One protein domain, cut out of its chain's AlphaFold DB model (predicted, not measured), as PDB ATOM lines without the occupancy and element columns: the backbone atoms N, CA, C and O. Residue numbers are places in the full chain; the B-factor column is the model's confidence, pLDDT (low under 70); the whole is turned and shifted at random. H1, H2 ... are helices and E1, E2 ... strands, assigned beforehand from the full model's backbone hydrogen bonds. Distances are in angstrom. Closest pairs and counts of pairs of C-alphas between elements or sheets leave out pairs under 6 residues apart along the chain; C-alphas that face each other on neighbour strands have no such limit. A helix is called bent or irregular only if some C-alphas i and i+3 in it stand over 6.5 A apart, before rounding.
ATOM      1  N   GLN A 111      33.669 -10.429  49.069       92.19
ATOM      2  CA  GLN A 111      34.382 -11.691  48.866       92.19
ATOM      3  C   GLN A 111      34.080 -12.334  47.505       92.19
ATOM      4  O   GLN A 111      34.991 -12.873  46.869       92.19
ATOM      5  N   CYS A 112      32.841 -12.224  47.013       95.75
ATOM      6  CA  CYS A 112      32.497 -12.748  45.694       95.75
ATOM      7  C   CYS A 112      33.158 -11.995  44.543       95.75
ATOM      8  O   CYS A 112      33.494 -12.641  43.557       95.75
ATOM      9  N   ILE A 113      33.449 -10.696  44.670       96.62
ATOM     10  CA  ILE A 113      34.144  -9.942  43.615       96.62
ATOM     11  C   ILE A 113      35.509 -10.583  43.329       96.62
ATOM     12  O   ILE A 113      35.823 -10.888  42.181       96.62
ATOM     13  N   TYR A 114      36.294 -10.893  44.368       95.19
ATOM     14  CA  TYR A 114      37.587 -11.571  44.207       95.19
ATOM     15  C   TYR A 114      37.468 -12.933  43.516       95.19
ATOM     16  O   TYR A 114      38.263 -13.253  42.628       95.19
ATOM     17  N   VAL A 115      36.498 -13.747  43.934       96.69
ATOM     18  CA  VAL A 115      36.298 -15.094  43.382       96.69
ATOM     19  C   VAL A 115      35.849 -15.023  41.926       96.69
ATOM     20  O   VAL A 115      36.414 -15.721  41.083       96.69
ATOM     21  N   ILE A 116      34.885 -14.153  41.626       98.00
ATOM     22  CA  ILE A 116      34.326 -13.965  40.287       98.00
ATOM     23  C   ILE A 116      35.400 -13.436  39.344       98.00
ATOM     24  O   ILE A 116      35.639 -14.069  38.323       98.00
ATOM     25  N   VAL A 117      36.122 -12.369  39.711       97.75
ATOM     26  CA  VAL A 117      37.202 -11.805  38.879       97.75
ATOM     27  C   VAL A 117      38.261 -12.865  38.558       97.75
ATOM     28  O   VAL A 117      38.721 -12.978  37.424       97.75
ATOM     29  N   LYS A 118      38.634 -13.702  39.533       96.88
ATOM     30  CA  LYS A 118      39.566 -14.810  39.293       96.88
ATOM     31  C   LYS A 118      38.993 -15.850  38.322       96.88
ATOM     32  O   LYS A 118      39.734 -16.363  37.482       96.88
ATOM     33  N   LYS A 119      37.707 -16.183  38.450       96.50
ATOM     34  CA  LYS A 119      37.028 -17.175  37.609       96.50
ATOM     35  C   LYS A 119      36.850 -16.673  36.170       96.50
ATOM     36  O   LYS A 119      37.293 -17.378  35.268       96.50
ATOM     37  N   ILE A 120      36.358 -15.446  35.954       96.19
ATOM     38  CA  ILE A 120      36.222 -14.860  34.604       96.19
ATOM     39  C   ILE A 120      37.583 -14.777  33.901       96.19
ATOM     40  O   ILE A 120      37.694 -15.162  32.743       96.19
ATOM     41  N   LYS A 121      38.663 -14.413  34.616       96.88
ATOM     42  CA  LYS A 121      40.025 -14.426  34.054       96.88
ATOM     43  C   LYS A 121      40.422 -15.801  33.528       96.88
ATOM     44  O   LYS A 121      41.085 -15.898  32.499       96.88
ATOM     45  N   SER A 122      40.028 -16.866  34.221       95.56
ATOM     46  CA  SER A 122      40.281 -18.231  33.764       95.56
ATOM     47  C   SER A 122      39.388 -18.636  32.592       95.56
ATOM     48  O   SER A 122      39.864 -19.344  31.712       95.56
ATOM     49  N   GLU A 123      38.116 -18.240  32.582       93.75
ATOM     50  CA  GLU A 123      37.175 -18.581  31.507       93.75
ATOM     51  C   GLU A 123      37.556 -17.905  30.188       93.75
ATOM     52  O   GLU A 123      37.692 -18.591  29.178       93.75
ATOM     53  N   PHE A 124      37.861 -16.603  30.217       93.56
ATOM     54  CA  PHE A 124      38.311 -15.841  29.046       93.56
ATOM     55  C   PHE A 124      39.663 -16.324  28.511       93.56
ATOM     56  O   PHE A 124      39.882 -16.340  27.302       93.56
ATOM     57  N   LYS A 125      40.568 -16.760  29.397       93.19
ATOM     58  CA  LYS A 125      41.859 -17.341  29.001       93.19
ATOM     59  C   LYS A 125      41.714 -18.695  28.294       93.19
ATOM     60  O   LYS A 125      42.560 -19.025  27.471       93.19
ATOM     61  N   ASN A 126      40.693 -19.477  28.642       91.69
ATOM     62  CA  ASN A 126      40.479 -20.834  28.133       91.69
ATOM     63  C   ASN A 126      39.433 -20.898  27.005       91.69
ATOM     64  O   ASN A 126      38.942 -21.984  26.723       91.69
ATOM     65  N   ASP A 127      39.066 -19.760  26.407       87.06
ATOM     66  CA  ASP A 127      38.054 -19.664  25.344       87.06
ATOM     67  C   ASP A 127      36.645 -20.146  25.743       87.06
ATOM     68  O   ASP A 127      35.806 -20.412  24.892       87.06
ATOM     69  N   ASN A 128      36.331 -20.194  27.040       87.19
ATOM     70  CA  ASN A 128      35.020 -20.623  27.542       87.19
ATOM     71  C   ASN A 128      33.994 -19.471  27.527       87.19
ATOM     72  O   ASN A 128      33.362 -19.182  28.546       87.19
ATOM     73  N   ILE A 129      33.853 -18.787  26.390       85.75
ATOM     74  CA  ILE A 129      33.045 -17.560  26.248       85.75
ATOM     75  C   ILE A 129      31.977 -17.644  25.149       85.75
ATOM     76  O   ILE A 129      31.337 -16.644  24.857       85.75
ATOM     77  N   ASP A 130      31.712 -18.837  24.610       81.62
ATOM     78  CA  ASP A 130      30.711 -19.082  23.550       81.62
ATOM     79  C   ASP A 130      29.273 -18.672  23.924       81.62
ATOM     80  O   ASP A 130      28.385 -18.627  23.080       81.62
ATOM     81  N   HIS A 131      29.023 -18.409  25.208       81.12
ATOM     82  CA  HIS A 131      27.740 -17.926  25.709       81.12
ATOM     83  C   HIS A 131      27.544 -16.412  25.521       81.12
ATOM     84  O   HIS A 131      26.437 -15.926  25.740       81.12
ATOM     85  N   LEU A 132      28.596 -15.672  25.153       84.75
ATOM     86  CA  LEU A 132      28.522 -14.249  24.843       84.75
ATOM     87  C   LEU A 132      28.138 -14.087  23.373       84.75
ATOM     88  O   LEU A 132      28.931 -14.375  22.481       84.75
ATOM     89  N   ASP A 133      26.914 -13.629  23.131       85.62
ATOM     90  CA  ASP A 133      26.443 -13.269  21.794       85.62
ATOM     91  C   ASP A 133      27.078 -11.928  21.385       85.62
ATOM     92  O   ASP A 133      26.546 -10.865  21.706       85.62
ATOM     93  N   ILE A 134      28.282 -11.986  20.805       85.00
ATOM     94  CA  ILE A 134      29.089 -10.830  20.388       85.00
ATOM     95  C   ILE A 134      29.838 -11.127  19.083       85.00
ATOM     96  O   ILE A 134      30.245 -12.262  18.823       85.00
ATOM     97  N   ASP A 135      30.070 -10.088  18.277       84.50
ATOM     98  CA  ASP A 135      30.968 -10.169  17.130       84.50
ATOM     99  C   ASP A 135      32.386 -10.598  17.559       84.50
ATOM    100  O   ASP A 135      32.993 -10.054  18.488       84.50
ATOM    101  N   THR A 136      32.931 -11.585  16.847       85.75
ATOM    102  CA  THR A 136      34.261 -12.155  17.102       85.75
ATOM    103  C   THR A 136      35.403 -11.137  17.068       85.75
ATOM    104  O   THR A 136      36.432 -11.364  17.705       85.75
ATOM    105  N   SER A 137      35.229 -10.016  16.365       85.56
ATOM    106  CA  SER A 137      36.194  -8.915  16.280       85.56
ATOM    107  C   SER A 137      36.432  -8.217  17.626       85.56
ATOM    108  O   SER A 137      37.542  -7.746  17.870       85.56
ATOM    109  N   TYR A 138      35.457  -8.241  18.541       87.00
ATOM    110  CA  TYR A 138      35.574  -7.652  19.881       87.00
ATOM    111  C   TYR A 138      36.204  -8.592  20.924       87.00
ATOM    112  O   TYR A 138      36.675  -8.145  21.974       87.00
ATOM    113  N   ILE A 139      36.256  -9.902  20.648       89.06
ATOM    114  CA  ILE A 139      36.778 -10.913  21.584       89.06
ATOM    115  C   ILE A 139      38.214 -10.615  22.059       89.06
ATOM    116  O   ILE A 139      38.473 -10.773  23.258       89.06
ATOM    117  N   PRO A 140      39.171 -10.202  21.199       91.06
ATOM    118  CA  PRO A 140      40.528  -9.882  21.639       91.06
ATOM    119  C   PRO A 140      40.566  -8.771  22.695       91.06
ATOM    120  O   PRO A 140      41.252  -8.922  23.706       91.06
ATOM    121  N   PHE A 141      39.777  -7.710  22.503       91.19
ATOM    122  CA  PHE A 141      39.708  -6.580  23.428       91.19
ATOM    123  C   PHE A 141      39.096  -6.980  24.768       91.19
ATOM    124  O   PHE A 141      39.656  -6.676  25.819       91.19
ATOM    125  N   LEU A 142      38.004  -7.750  24.750       93.19
ATOM    126  CA  LEU A 142      37.403  -8.278  25.974       93.19
ATOM    127  C   LEU A 142      38.362  -9.193  26.749       93.19
ATOM    128  O   LEU A 142      38.430  -9.124  27.977       93.19
ATOM    129  N   LYS A 143      39.126 -10.045  26.057       94.50
ATOM    130  CA  LYS A 143      40.135 -10.901  26.700       94.50
ATOM    131  C   LYS A 143      41.249 -10.088  27.342       94.50
ATOM    132  O   LYS A 143      41.650 -10.408  28.462       94.50
ATOM    133  N   GLU A 144      41.740  -9.063  26.650       95.38
ATOM    134  CA  GLU A 144      42.735  -8.139  27.194       95.38
ATOM    135  C   GLU A 144      42.190  -7.429  28.437       95.38
ATOM    136  O   GLU A 144      42.804  -7.500  29.504       95.38
ATOM    137  N   PHE A 145      40.996  -6.837  28.331       97.19
ATOM    138  CA  PHE A 145      40.315  -6.166  29.435       97.19
ATOM    139  C   PHE A 145      40.206  -7.073  30.659       97.19
ATOM    140  O   PHE A 145      40.702  -6.739  31.738       97.19
ATOM    141  N   VAL A 146      39.622  -8.264  30.483       97.12
ATOM    142  CA  VAL A 146      39.411  -9.219  31.572       97.12
ATOM    143  C   VAL A 146      40.737  -9.639  32.205       97.12
ATOM    144  O   VAL A 146      40.827  -9.715  33.434       97.12
ATOM    145  N   ALA A 147      41.784  -9.878  31.410       97.12
ATOM    146  CA  ALA A 147      43.105 -10.229  31.926       97.12
ATOM    147  C   ALA A 147      43.683  -9.131  32.837       97.12
ATOM    148  O   ALA A 147      44.284  -9.442  33.876       97.12
ATOM    149  N   GLU A 148      43.436  -7.866  32.507       97.25
ATOM    150  CA  GLU A 148      43.979  -6.702  33.205       97.25
ATOM    151  C   GLU A 148      43.159  -6.216  34.402       97.25
ATOM    152  O   GLU A 148      43.710  -5.480  35.218       97.25
ATOM    153  N   ILE A 149      41.910  -6.675  34.585       97.94
ATOM    154  CA  ILE A 149      41.041  -6.238  35.696       97.94
ATOM    155  C   ILE A 149      41.807  -6.174  37.025       97.94
ATOM    156  O   ILE A 149      42.267  -7.202  37.551       97.94
ATOM    157  N   ASN A 150      41.898  -4.972  37.596       96.38
ATOM    158  CA  ASN A 150      42.468  -4.747  38.915       96.38
ATOM    159  C   ASN A 150      41.364  -4.819  39.973       96.38
ATOM    160  O   ASN A 150      40.660  -3.851  40.241       96.38
ATOM    161  N   VAL A 151      41.241  -5.976  40.621       95.56
ATOM    162  CA  VAL A 151      40.208  -6.214  41.639       95.56
ATOM    163  C   VAL A 151      40.270  -5.240  42.822       95.56
ATOM    164  O   VAL A 151      39.238  -4.920  43.403       95.56
ATOM    165  N   ASN A 152      41.455  -4.733  43.170       93.44
ATOM    166  CA  ASN A 152      41.571  -3.763  44.255       93.44
ATOM    167  C   ASN A 152      41.011  -2.400  43.833       93.44
ATOM    168  O   ASN A 152      40.373  -1.748  44.648       93.44
ATOM    169  N   ALA A 153      41.154  -2.013  42.559       93.69
ATOM    170  CA  ALA A 153      40.522  -0.801  42.038       93.69
ATOM    171  C   ALA A 153      38.985  -0.892  42.114       93.69
ATOM    172  O   ALA A 153      38.349   0.045  42.589       93.69
ATOM    173  N   ILE A 154      38.408  -2.061  41.793       94.56
ATOM    174  CA  ILE A 154      36.970  -2.330  41.982       94.56
ATOM    175  C   ILE A 154      36.577  -2.130  43.448       94.56
ATOM    176  O   ILE A 154      35.618  -1.433  43.768       94.56
ATOM    177  N   ILE A 155      37.326  -2.726  44.370       90.62
ATOM    178  CA  ILE A 155      37.001  -2.694  45.799       90.62
ATOM    179  C   ILE A 155      37.173  -1.306  46.412       90.62
ATOM    180  O   ILE A 155      36.387  -0.936  47.286       90.62
ATOM    181  N   ASP A 156      38.146  -0.532  45.954       86.44
ATOM    182  CA  ASP A 156      38.404   0.807  46.473       86.44
ATOM    183  C   ASP A 156      37.459   1.861  45.873       86.44
ATOM    184  O   ASP A 156      37.175   2.868  46.541       86.44
ATOM    185  N   SER A 157      36.916   1.600  44.676       88.06
ATOM    186  CA  SER A 157      35.899   2.439  44.031       88.06
ATOM    187  C   SER A 157      34.593   2.490  44.836       88.06
ATOM    188  O   SER A 157      34.237   1.563  45.577       88.06
ATOM    189  N   GLU A 158      33.857   3.591  44.703       83.50
ATOM    190  CA  GLU A 158      32.526   3.727  45.303       83.50
ATOM    191  C   GLU A 158      31.507   2.811  44.624       83.50
ATOM    192  O   GLU A 158      30.760   2.111  45.313       83.50
ATOM    193  N   GLU A 159      31.559   2.761  43.295       88.62
ATOM    194  CA  GLU A 159      30.573   2.084  42.454       88.62
ATOM    195  C   GLU A 159      30.879   0.597  42.230       88.62
ATOM    196  O   GLU A 159      30.084  -0.116  41.636       88.62
ATOM    197  N   ASN A 160      31.975   0.067  42.784       93.81
ATOM    198  CA  ASN A 160      32.418  -1.315  42.550       93.81
ATOM    199  C   ASN A 160      32.694  -1.582  41.070       93.81
ATOM    200  O   ASN A 160      32.232  -2.582  40.511       93.81
ATOM    201  N   GLU A 161      33.470  -0.693  40.460       95.50
ATOM    202  CA  GLU A 161      33.744  -0.700  39.032       95.50
ATOM    203  C   GLU A 161      35.236  -0.666  38.695       95.50
ATOM    204  O   GLU A 161      36.082  -0.242  39.485       95.50
ATOM    205  N   TYR A 162      35.553  -1.148  37.500       97.19
ATOM    206  CA  TYR A 162      36.851  -0.995  36.860       97.19
ATOM    207  C   TYR A 162      36.630  -0.817  35.367       97.19
ATOM    208  O   TYR A 162      35.888  -1.599  34.774       97.19
ATOM    209  N   SER A 163      37.300   0.160  34.769       96.88
ATOM    210  CA  SER A 163      37.222   0.427  33.340       96.88
ATOM    211  C   SER A 163      38.601   0.585  32.711       96.88
ATOM    212  O   SER A 163      39.613   0.758  33.403       96.88
ATOM    213  N   LYS A 164      38.647   0.453  31.386       96.12
ATOM    214  CA  LYS A 164      39.814   0.754  30.563       96.12
ATOM    215  C   LYS A 164      39.343   1.229  29.192       96.12
ATOM    216  O   LYS A 164      38.398   0.672  28.635       96.12
ATOM    217  N   SER A 165      40.057   2.212  28.664       93.31
ATOM    218  CA  SER A 165      39.819   2.766  27.341       93.31
ATOM    219  C   SER A 165      40.465   1.959  26.215       93.31
ATOM    220  O   SER A 165      41.537   1.365  26.395       93.31
ATOM    221  N   TYR A 166      39.839   1.992  25.042       89.69
ATOM    222  CA  TYR A 166      40.220   1.282  23.826       89.69
ATOM    223  C   TYR A 166      39.972   2.138  22.573       89.69
ATOM    224  O   TYR A 166      39.466   3.249  22.659       89.69
ATOM    225  N   TYR A 167      40.383   1.604  21.421       84.44
ATOM    226  CA  TYR A 167      40.111   2.150  20.088       84.44
ATOM    227  C   TYR A 167      39.798   0.965  19.154       84.44
ATOM    228  O   TYR A 167      40.719   0.341  18.609       84.44
ATOM    229  N   PHE A 168      38.530   0.573  19.046       78.31
ATOM    230  CA  PHE A 168      38.073  -0.633  18.351       78.31
ATOM    231  C   PHE A 168      38.116  -0.486  16.827       78.31
ATOM    232  O   PHE A 168      38.541  -1.427  16.148       78.31
ATOM    233  N   HIS A 169      37.748   0.677  16.279       70.06
ATOM    234  CA  HIS A 169      37.546   0.843  14.830       70.06
ATOM    235  C   HIS A 169      38.749   1.420  14.082       70.06
ATOM    236  O   HIS A 169      38.652   1.737  12.898       70.06
ATOM    237  N   LYS A 170      39.934   1.443  14.706       59.31
ATOM    238  CA  LYS A 170      41.178   1.982  14.122       59.31
ATOM    239  C   LYS A 170      41.539   1.444  12.719       59.31
ATOM    240  O   LYS A 170      42.347   2.056  12.030       59.31
ATOM    241  N   ASN A 171      40.987   0.299  12.305       54.84
ATOM    242  CA  ASN A 171      41.214  -0.311  10.987       54.84
ATOM    243  C   ASN A 171      39.915  -0.738  10.275       54.84
ATOM    244  O   ASN A 171      39.954  -1.653   9.449       54.84
ATOM    245  N   TRP A 172      38.757  -0.185  10.640       62.59
ATOM    246  CA  TRP A 172      37.522  -0.486   9.916       62.59
ATOM    247  C   TRP A 172      37.541   0.227   8.564       62.59
ATOM    248  O   TRP A 172      37.658   1.444   8.488       62.59
ATOM    249  N   ASP A 173      37.475  -0.561   7.492       53.59
ATOM    250  CA  ASP A 173      37.532  -0.099   6.103       53.59
ATOM    251  C   ASP A 173      36.116   0.293   5.652       53.59
ATOM    252  O   ASP A 173      35.462  -0.423   4.890       53.59
ATOM    253  N   TRP A 174      35.571   1.362   6.236       58.12
ATOM    254  CA  TRP A 174      34.347   1.988   5.734       58.12
ATOM    255  C   TRP A 174      34.755   3.200   4.914       58.12
ATOM    256  O   TRP A 174      35.468   4.067   5.411       58.12
ATOM    257  N   GLU A 175      34.298   3.248   3.662       56.56
ATOM    258  CA  GLU A 175      34.657   4.291   2.688       56.56
ATOM    259  C   GLU A 175      34.336   5.718   3.192       56.56
ATOM    260  O   GLU A 175      34.942   6.676   2.714       56.56
ATOM    261  N   ASP A 176      33.470   5.836   4.210       56.66
ATOM    262  CA  ASP A 176      32.975   7.088   4.797       56.66
ATOM    263  C   ASP A 176      33.459   7.364   6.246       56.66
ATOM    264  O   ASP A 176      33.028   8.346   6.857       56.66
ATOM    265  N   MET A 177      34.338   6.529   6.829       55.41
ATOM    266  CA  MET A 177      34.953   6.802   8.145       55.41
ATOM    267  C   MET A 177      36.364   7.367   7.982       55.41
ATOM    268  O   MET A 177      37.293   6.658   7.599       55.41
ATOM    269  N   ASP A 178      36.539   8.647   8.315       54.66
ATOM    270  CA  ASP A 178      37.868   9.227   8.511       54.66
ATOM    271  C   ASP A 178      38.305   8.980   9.961       54.66
ATOM    272  O   ASP A 178      37.474   9.068  10.857       54.66
ATOM    273  N   ILE A 179      39.581   8.636  10.150       56.53
ATOM    274  CA  ILE A 179      40.284   8.325  11.415       56.53
ATOM    275  C   ILE A 179      39.363   8.245  12.651       56.53
ATOM    276  O   ILE A 179      39.084   9.257  13.292       56.53
ATOM    277  N   ASP A 180      38.963   7.030  13.037       60.66
ATOM    278  CA  ASP A 180      38.253   6.827  14.300       60.66
ATOM    279  C   ASP A 180      39.207   7.020  15.495       60.66
ATOM    280  O   ASP A 180      39.920   6.104  15.917       60.66
ATOM    281  N   GLU A 181      39.285   8.260  15.989       63.78
ATOM    282  CA  GLU A 181      39.985   8.634  17.228       63.78
ATOM    283  C   GLU A 181      39.057   8.620  18.449       63.78
ATOM    284  O   GLU A 181      39.432   9.121  19.512       63.78
ATOM    285  N   CYS A 182      37.842   8.087  18.321       75.44
ATOM    286  CA  CYS A 182      36.929   8.043  19.443       75.44
ATOM    287  C   CYS A 182      37.439   7.018  20.480       75.44
ATOM    288  O   CYS A 182      37.938   5.940  20.150       75.44
ATOM    289  N   GLU A 183      37.406   7.408  21.752       81.19
ATOM    290  CA  GLU A 183      37.885   6.571  22.846       81.19
ATOM    291  C   GLU A 183      36.736   5.672  23.310       81.19
ATOM    292  O   GLU A 183      35.817   6.121  23.995       81.19
ATOM    293  N   ASP A 184      36.785   4.399  22.924       88.81
ATOM    294  CA  ASP A 184      35.857   3.393  23.423       88.81
ATOM    295  C   ASP A 184      36.189   3.036  24.877       88.81
ATOM    296  O   ASP A 184      37.333   3.158  25.325       88.81
ATOM    297  N   GLU A 185      35.228   2.491  25.618       93.00
ATOM    298  CA  GLU A 185      35.456   2.057  26.997       93.00
ATOM    299  C   GLU A 185      34.848   0.680  27.257       93.00
ATOM    300  O   GLU A 185      33.692   0.408  26.935       93.00
ATOM    301  N   ILE A 186      35.625  -0.200  27.894       95.44
ATOM    302  CA  ILE A 186      35.093  -1.421  28.500       95.44
ATOM    303  C   ILE A 186      35.145  -1.249  30.005       95.44
ATOM    304  O   ILE A 186      36.190  -0.900  30.561       95.44
ATOM    305  N   PHE A 187      34.046  -1.560  30.679       95.69
ATOM    306  CA  PHE A 187      34.005  -1.571  32.130       95.69
ATOM    307  C   PHE A 187      33.293  -2.794  32.690       95.69
ATOM    308  O   PHE A 187      32.467  -3.440  32.048       95.69
ATOM    309  N   ILE A 188      33.651  -3.129  33.926       97.81
ATOM    310  CA  ILE A 188      32.987  -4.134  34.745       97.81
ATOM    311  C   ILE A 188      32.429  -3.448  35.981       97.81
ATOM    312  O   ILE A 188      33.148  -2.711  36.649       97.81
ATOM    313  N   HIS A 189      31.170  -3.722  36.306       96.88
ATOM    314  CA  HIS A 189      30.492  -3.163  37.475       96.88
ATOM    315  C   HIS A 189      29.808  -4.270  38.282       96.88
ATOM    316  O   HIS A 189      29.175  -5.159  37.710       96.88
ATOM    317  N   PHE A 190      29.913  -4.210  39.613       97.50
ATOM    318  CA  PHE A 190      29.296  -5.166  40.537       97.50
ATOM    319  C   PHE A 190      28.155  -4.540  41.346       97.50
ATOM    320  O   PHE A 190      28.369  -3.743  42.262       97.50
ATOM    321  N   GLY A 191      26.940  -5.033  41.115       95.56
ATOM    322  CA  GLY A 191      25.785  -4.775  41.964       95.56
ATOM    323  C   GLY A 191      25.771  -5.713  43.172       95.56
ATOM    324  O   GLY A 191      25.219  -6.812  43.106       95.56
ATOM    325  N   ILE A 192      26.362  -5.282  44.294       92.75
ATOM    326  CA  ILE A 192      26.501  -6.110  45.512       92.75
ATOM    327  C   ILE A 192      25.141  -6.591  46.036       92.75
ATOM    328  O   ILE A 192      24.984  -7.762  46.387       92.75
ATOM    329  N   GLU A 193      24.156  -5.693  46.089       89.81
ATOM    330  CA  GLU A 193      22.835  -5.989  46.660       89.81
ATOM    331  C   GLU A 193      21.933  -6.751  45.673       89.81
ATOM    332  O   GLU A 193      21.178  -7.634  46.080       89.81
ATOM    333  N   SER A 194      22.043  -6.469  44.368       93.81
ATOM    334  CA  SER A 194      21.340  -7.213  43.307       93.81
ATOM    335  C   SER A 194      21.963  -8.581  43.023       93.81
ATOM    336  O   SER A 194      21.337  -9.417  42.367       93.81
ATOM    337  N   LYS A 195      23.182  -8.814  43.524       95.75
ATOM    338  CA  LYS A 195      24.046  -9.945  43.183       95.75
ATOM    339  C   LYS A 195      24.220 -10.113  41.677       95.75
ATOM    340  O   LYS A 195      24.079 -11.206  41.128       95.75
ATOM    341  N   THR A 196      24.510  -9.007  41.009       97.31
ATOM    342  CA  THR A 196      24.779  -8.981  39.573       97.31
ATOM    343  C   THR A 196      26.158  -8.414  39.307       97.31
ATOM    344  O   THR A 196      26.697  -7.647  40.104       97.31
ATOM    345  N   PHE A 197      26.742  -8.788  38.179       97.94
ATOM    346  CA  PHE A 197      27.816  -8.005  37.593       97.94
ATOM    347  C   PHE A 197      27.575  -7.871  36.099       97.94
ATOM    348  O   PHE A 197      26.966  -8.748  35.482       97.94
ATOM    349  N   ILE A 198      28.018  -6.754  35.546       97.06
ATOM    350  CA  ILE A 198      27.918  -6.467  34.123       97.06
ATOM    351  C   ILE A 198      29.313  -6.243  33.568       97.06
ATOM    352  O   ILE A 198      30.146  -5.643  34.244       97.06
ATOM    353  N   ILE A 199      29.562  -6.735  32.361       96.50
ATOM    354  CA  ILE A 199      30.658  -6.257  31.518       96.50
ATOM    355  C   ILE A 199      29.991  -5.462  30.410       96.50
ATOM    356  O   ILE A 199      29.151  -6.010  29.696       96.50
ATOM    357  N   GLN A 200      30.316  -4.184  30.306       94.62
ATOM    358  CA  GLN A 200      29.737  -3.288  29.320       94.62
ATOM    359  C   GLN A 200      30.836  -2.747  28.415       94.62
ATOM    360  O   GLN A 200      31.926  -2.419  28.878       94.62
ATOM    361  N   MET A 201      30.536  -2.702  27.123       92.50
ATOM    362  CA  MET A 201      31.350  -2.072  26.100       92.50
ATOM    363  C   MET A 201      30.574  -0.880  25.563       92.50
ATOM    364  O   MET A 201      29.480  -1.063  25.028       92.50
ATOM    365  N   ASN A 202      31.149   0.304  25.715       90.62
ATOM    366  CA  ASN A 202      30.683   1.524  25.087       90.62
ATOM    367  C   ASN A 202      31.567   1.731  23.870       90.62
ATOM    368  O   ASN A 202      32.758   2.008  24.024       90.62
ATOM    369  N   THR A 203      31.001   1.519  22.688       84.81
ATOM    370  CA  THR A 203      31.690   1.778  21.434       84.81
ATOM    371  C   THR A 203      31.194   3.087  20.851       84.81
ATOM    372  O   THR A 203      30.003   3.384  20.941       84.81
ATOM    373  N   CYS A 204      32.071   3.851  20.224       79.69
ATOM    374  CA  CYS A 204      31.708   5.051  19.486       79.69
ATOM    375  C   CYS A 204      32.178   4.935  18.033       79.69
ATOM    376  O   CYS A 204      33.083   4.176  17.724       79.69
ATOM    377  N   ALA A 205      31.546   5.655  17.115       73.94
ATOM    378  CA  ALA A 205      32.048   5.811  15.754       73.94
ATOM    379  C   ALA A 205      31.707   7.213  15.264       73.94
ATOM    380  O   ALA A 205      30.571   7.662  15.449       73.94
ATOM    381  N   ILE A 206      32.678   7.890  14.655       69.88
ATOM    382  CA  ILE A 206      32.507   9.223  14.071       69.88
ATOM    383  C   ILE A 206      32.265   9.072  12.567       69.88
ATOM    384  O   ILE A 206      33.084   8.490  11.856       69.88
ATOM    385  N   TYR A 207      31.155   9.621  12.074       63.72
ATOM    386  CA  TYR A 207      30.859   9.697  10.643       63.72
ATOM    387  C   TYR A 207      31.059  11.122  10.135       63.72
ATOM    388  O   TYR A 207      30.603  12.080  10.765       63.72
ATOM    389  N   LYS A 208      31.675  11.262   8.956       60.84
ATOM    390  CA  LYS A 208      31.667  12.536   8.231       60.84
ATOM    391  C   LYS A 208      30.326  12.718   7.531       60.84
ATOM    392  O   LYS A 208      29.875  11.829   6.812       60.84
ATOM    393  N   GLY A 209      29.686  13.864   7.756       58.47
ATOM    394  CA  GLY A 209      28.490  14.249   7.012       58.47
ATOM    395  C   GLY A 209      28.798  14.460   5.525       58.47
ATOM    396  O   GLY A 209      29.940  14.712   5.145       58.47
ATOM    397  N   GLU A 210      27.770  14.380   4.675       57.19
ATOM    398  CA  GLU A 210      27.886  14.653   3.230       57.19
ATOM    399  C   GLU A 210      28.292  16.115   2.926       57.19
ATOM    400  O   GLU A 210      28.752  16.409   1.821       57.19
ATOM    401  N   ASP A 211      28.152  17.027   3.897       58.56
ATOM    402  CA  ASP A 211      28.525  18.435   3.780       58.56
ATOM    403  C   ASP A 211      29.962  18.679   4.290       58.56
ATOM    404  O   ASP A 211      30.314  18.380   5.432       58.56
ATOM    405  N   GLU A 212      30.819  19.245   3.430       52.09
ATOM    406  CA  GLU A 212      32.216  19.571   3.748       52.09
ATOM    407  C   GLU A 212      32.313  20.582   4.913       52.09
ATOM    408  O   GLU A 212      32.251  21.795   4.696       52.09
ATOM    409  N   GLY A 213      32.532  20.107   6.147       55.78
ATOM    410  CA  GLY A 213      33.010  20.959   7.245       55.78
ATOM    411  C   GLY A 213      32.462  20.715   8.652       55.78
ATOM    412  O   GLY A 213      32.932  21.405   9.558       55.78
ATOM    413  N   GLU A 214      31.539  19.776   8.864       55.00
ATOM    414  CA  GLU A 214      31.062  19.404  10.204       55.00
ATOM    415  C   GLU A 214      31.279  17.895  10.470       55.00
ATOM    416  O   GLU A 214      30.825  17.028   9.718       55.00
ATOM    417  N   ASP A 215      32.036  17.566  11.525       56.22
ATOM    418  CA  ASP A 215      32.146  16.198  12.055       56.22
ATOM    419  C   ASP A 215      30.843  15.890  12.820       56.22
ATOM    420  O   ASP A 215      30.721  16.231  13.998       56.22
ATOM    421  N   ASP A 216      29.832  15.335  12.145       58.66
ATOM    422  CA  ASP A 216      28.443  15.541  12.588       58.66
ATOM    423  C   ASP A 216      27.720  14.374  13.271       58.66
ATOM    424  O   ASP A 216      26.655  14.593  13.851       58.66
ATOM    425  N   PHE A 217      28.248  13.145  13.283       56.88
ATOM    426  CA  PHE A 217      27.535  12.043  13.948       56.88
ATOM    427  C   PHE A 217      28.458  11.122  14.737       56.88
ATOM    428  O   PHE A 217      29.261  10.391  14.163       56.88
ATOM    429  N   VAL A 218      28.278  11.115  16.062       63.78
ATOM    430  CA  VAL A 218      28.805  10.081  16.958       63.78
ATOM    431  C   VAL A 218      27.708   9.039  17.159       63.78
ATOM    432  O   VAL A 218      26.673   9.333  17.757       63.78
ATOM    433  N   SER A 219      27.908   7.828  16.644       63.47
ATOM    434  CA  SER A 219      27.058   6.682  16.980       63.47
ATOM    435  C   SER A 219      27.656   5.978  18.185       63.47
ATOM    436  O   SER A 219      28.745   5.425  18.073       63.47
ATOM    437  N   GLU A 220      26.936   5.938  19.300       71.56
ATOM    438  CA  GLU A 220      27.320   5.125  20.454       71.56
ATOM    439  C   GLU A 220      26.555   3.802  20.430       71.56
ATOM    440  O   GLU A 220      25.327   3.791  20.376       71.56
ATOM    441  N   GLN A 221      27.263   2.675  20.483       75.06
ATOM    442  CA  GLN A 221      26.645   1.381  20.751       75.06
ATOM    443  C   GLN A 221      27.100   0.879  22.111       75.06
ATOM    444  O   GLN A 221      28.282   0.827  22.432       75.06
ATOM    445  N   ASN A 222      26.133   0.465  22.917       84.44
ATOM    446  CA  ASN A 222      26.353  -0.084  24.238       84.44
ATOM    447  C   ASN A 222      25.999  -1.567  24.212       84.44
ATOM    448  O   ASN A 222      24.824  -1.930  24.111       84.44
ATOM    449  N   MET A 223      27.006  -2.429  24.328       91.38
ATOM    450  CA  MET A 223      26.816  -3.866  24.529       91.38
ATOM    451  C   MET A 223      26.988  -4.205  26.003       91.38
ATOM    452  O   MET A 223      28.003  -3.873  26.606       91.38
ATOM    453  N   ILE A 224      26.007  -4.885  26.591       94.19
ATOM    454  CA  ILE A 224      25.971  -5.208  28.020       94.19
ATOM    455  C   ILE A 224      25.845  -6.719  28.191       94.19
ATOM    456  O   ILE A 224      24.842  -7.311  27.801       94.19
ATOM    457  N   PHE A 225      26.824  -7.338  28.844       95.12
ATOM    458  CA  PHE A 225      26.782  -8.736  29.261       95.12
ATOM    459  C   PHE A 225      26.387  -8.803  30.731       95.12
ATOM    460  O   PHE A 225      27.174  -8.448  31.609       95.12
ATOM    461  N   GLU A 226      25.158  -9.237  31.003       96.44
ATOM    462  CA  GLU A 226      24.615  -9.299  32.357       96.44
ATOM    463  C   GLU A 226      24.796 -10.695  32.960       96.44
ATOM    464  O   GLU A 226      24.421 -11.708  32.365       96.44
ATOM    465  N   PHE A 227      25.322 -10.743  34.182       97.50
ATOM    466  CA  PHE A 227      25.519 -11.964  34.952       97.50
ATOM    467  C   PHE A 227      24.872 -11.838  36.328       97.50
ATOM    468  O   PHE A 227      24.849 -10.766  36.936       97.50
ATOM    469  N   LYS A 228      24.407 -12.968  36.862       98.00
ATOM    470  CA  LYS A 228      23.901 -13.073  38.235       98.00
ATOM    471  C   LYS A 228      24.729 -14.072  39.019       98.00
ATOM    472  O   LYS A 228      25.021 -15.151  38.503       98.00
ATOM    473  N   TYR A 229      25.075 -13.728  40.255       97.50
ATOM    474  CA  TYR A 229      25.844 -14.583  41.148       97.50
ATOM    475  C   TYR A 229      25.087 -14.943  42.429       97.50
ATOM    476  O   TYR A 229      24.165 -14.257  42.865       97.50
ATOM    477  N   GLU A 230      25.485 -16.056  43.032       95.75
ATOM    478  CA  GLU A 230      24.880 -16.606  44.239       95.75
ATOM    479  C   GLU A 230      25.779 -16.404  45.465       95.75
ATOM    480  O   GLU A 230      26.886 -15.871  45.390       95.75
ATOM    481  N   ALA A 231      25.287 -16.795  46.643       91.94
ATOM    482  CA  ALA A 231      26.027 -16.626  47.897       91.94
ATOM    483  C   ALA A 231      27.336 -17.440  47.965       91.94
ATOM    484  O   ALA A 231      28.228 -17.086  48.725       91.94
ATOM    485  N   ASP A 232      27.455 -18.508  47.176       94.94
ATOM    486  CA  ASP A 232      28.682 -19.298  47.023       94.94
ATOM    487  C   ASP A 232      29.629 -18.729  45.946       94.94
ATOM    488  O   ASP A 232      30.633 -19.353  45.597       94.94
ATOM    489  N   CYS A 233      29.311 -17.541  45.419       96.94
ATOM    490  CA  CYS A 233      30.021 -16.846  44.350       96.94
ATOM    491  C   CYS A 233      30.053 -17.600  43.011       96.94
ATOM    492  O   CYS A 233      30.796 -17.215  42.101       96.94
ATOM    493  N   SER A 234      29.244 -18.655  42.858       96.44
ATOM    494  CA  SER A 234      28.902 -19.167  41.536       96.44
ATOM    495  C   SER A 234      28.100 -18.104  40.782       96.44
ATOM    496  O   SER A 234      27.416 -17.285  41.391       96.44
ATOM    497  N   TYR A 235      28.220 -18.076  39.459       96.94
ATOM    498  CA  TYR A 235      27.472 -17.149  38.619       96.94
ATOM    499  C   TYR A 235      27.050 -17.819  37.327       96.94
ATOM    500  O   TYR A 235      27.644 -18.815  36.905       96.94
ATOM    501  N   GLN A 236      26.039 -17.225  36.710       95.69
ATOM    502  CA  GLN A 236      25.516 -17.597  35.411       95.69
ATOM    503  C   GLN A 236      25.323 -16.349  34.556       95.69
ATOM    504  O   GLN A 236      24.992 -15.272  35.063       95.69
ATOM    505  N   PHE A 237      25.528 -16.520  33.258       95.94
ATOM    506  CA  PHE A 237      25.151 -15.535  32.260       95.94
ATOM    507  C   PHE A 237      23.626 -15.416  32.191       95.94
ATOM    508  O   PHE A 237      22.919 -16.422  32.270       95.94
ATOM    509  N   ILE A 238      23.128 -14.188  32.074       95.44
ATOM    510  CA  ILE A 238      21.697 -13.887  32.011       95.44
ATOM    511  C   ILE A 238      21.294 -13.516  30.590       95.44
ATOM    512  O   ILE A 238      20.379 -14.132  30.046       95.44
ATOM    513  N   ARG A 239      21.941 -12.503  30.006       93.62
ATOM    514  CA  ARG A 239      21.628 -12.008  28.660       93.62
ATOM    515  C   ARG A 239      22.700 -11.060  28.130       93.62
ATOM    516  O   ARG A 239      23.415 -10.432  28.912       93.62
ATOM    517  N   THR A 240      22.694 -10.895  26.812       92.50
ATOM    518  CA  THR A 240      23.275  -9.738  26.128       92.50
ATOM    519  C   THR A 240      22.184  -8.681  25.951       92.50
ATOM    520  O   THR A 240      21.068  -8.995  25.529       92.50
ATOM    521  N   GLY A 241      22.482  -7.435  26.304       88.56
ATOM    522  CA  GLY A 241      21.694  -6.259  25.953       88.56
ATOM    523  C   GLY A 241      22.453  -5.404  24.945       88.56
ATOM    524  O   GLY A 241      23.670  -5.288  25.046       88.56
ATOM    525  N   VAL A 242      21.737  -4.805  23.996       83.38
ATOM    526  CA  VAL A 242      22.286  -3.816  23.061       83.38
ATOM    527  C   VAL A 242      21.422  -2.564  23.148       83.38
ATOM    528  O   VAL A 242      20.195  -2.661  23.058       83.38
ATOM    529  N   ALA A 243      22.047  -1.413  23.357       71.69
ATOM    530  CA  ALA A 243      21.413  -0.104  23.260       71.69
ATOM    531  C   ALA A 243      22.216   0.754  22.278       71.69
ATOM    532  O   ALA A 243      23.441   0.748  22.332       71.69
ATOM    533  N   GLY A 244      21.529   1.456  21.386       59.56
ATOM    534  CA  GLY A 244      22.100   2.392  20.420       59.56
ATOM    535  C   GLY A 244      21.122   3.517  20.139       59.56
ATOM    536  O   GLY A 244      19.985   3.442  20.674       59.56
TER     537      GLY A 244
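This is residues 111 to 244 of the 244 residues of the protein "YARHG domain-containing protein" of Flavobacteriaceae bacterium M625 (UniProt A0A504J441). A long, twisted antiparallel sheet has three helices over one face toward one end, while the long hairpin of E3 and E4 reaches past them to the other end. The 134 printed residues hold H1, H2, H3, then E1 to E5, a meander, each strand the antiparallel neighbour of the one before, in the order E1, E2, E3, E4, E5. The class is mixed, helices and strands, in two layers, the helices on one face of the sheet. It is elongated, 58 by 31 by 23 A, and only just compact, close to loose, with a radius of gyration of the C-alphas of 16.7 A.

H1, residues 111 to 125, begins at C-alpha 111 (34.382, -11.691, 48.866) and is 22.0 A long. H2 is residues 136 to 148, 19.6 A, and only just irregular: C-alphas 137 and 140 are 7.0 A apart. H3 is residues 151 to 156. E1 is residues 161 to 166, E2 184 to 191, E3 196 to 208, 38.6 A, and E4 215 to 229, 42.8 A. E5, residues 235 to 243, ends at C-alpha 243 (21.413, -0.104, 23.260).

Between neighbour strands these backbone atoms are within hydrogen-bond range: N 164 and O 186 at 2.9 A across E1 and E2, N 187 and O 200 at 2.9 A across E2 and E3, N 201 and O 223 at 2.8 A across E3 and E4, and N 224 and O 241 at 2.8 A across E4 and E5. H2 is on the sheet at a height of 9.5 A; its closest C-alphas to E1 are Phe 145 and Lys 164, 7.0 A. H1 and H2 form a helical hairpin and touch, closest C-alphas Lys 121 and Ala 147, 5.6 A, at a steep tilt of 44 degrees. Every O i to N i+4 pair is within range in H1 and H3, and 7 of 9 in H2.

The C-alphas farthest apart, Glu 212 and Asp 232, are 58.3 A apart. The printed part has no cut. The link from E1 to E2 is long. The pLDDT is under 70 at residues 170 to 181, 206 to 219 and 244.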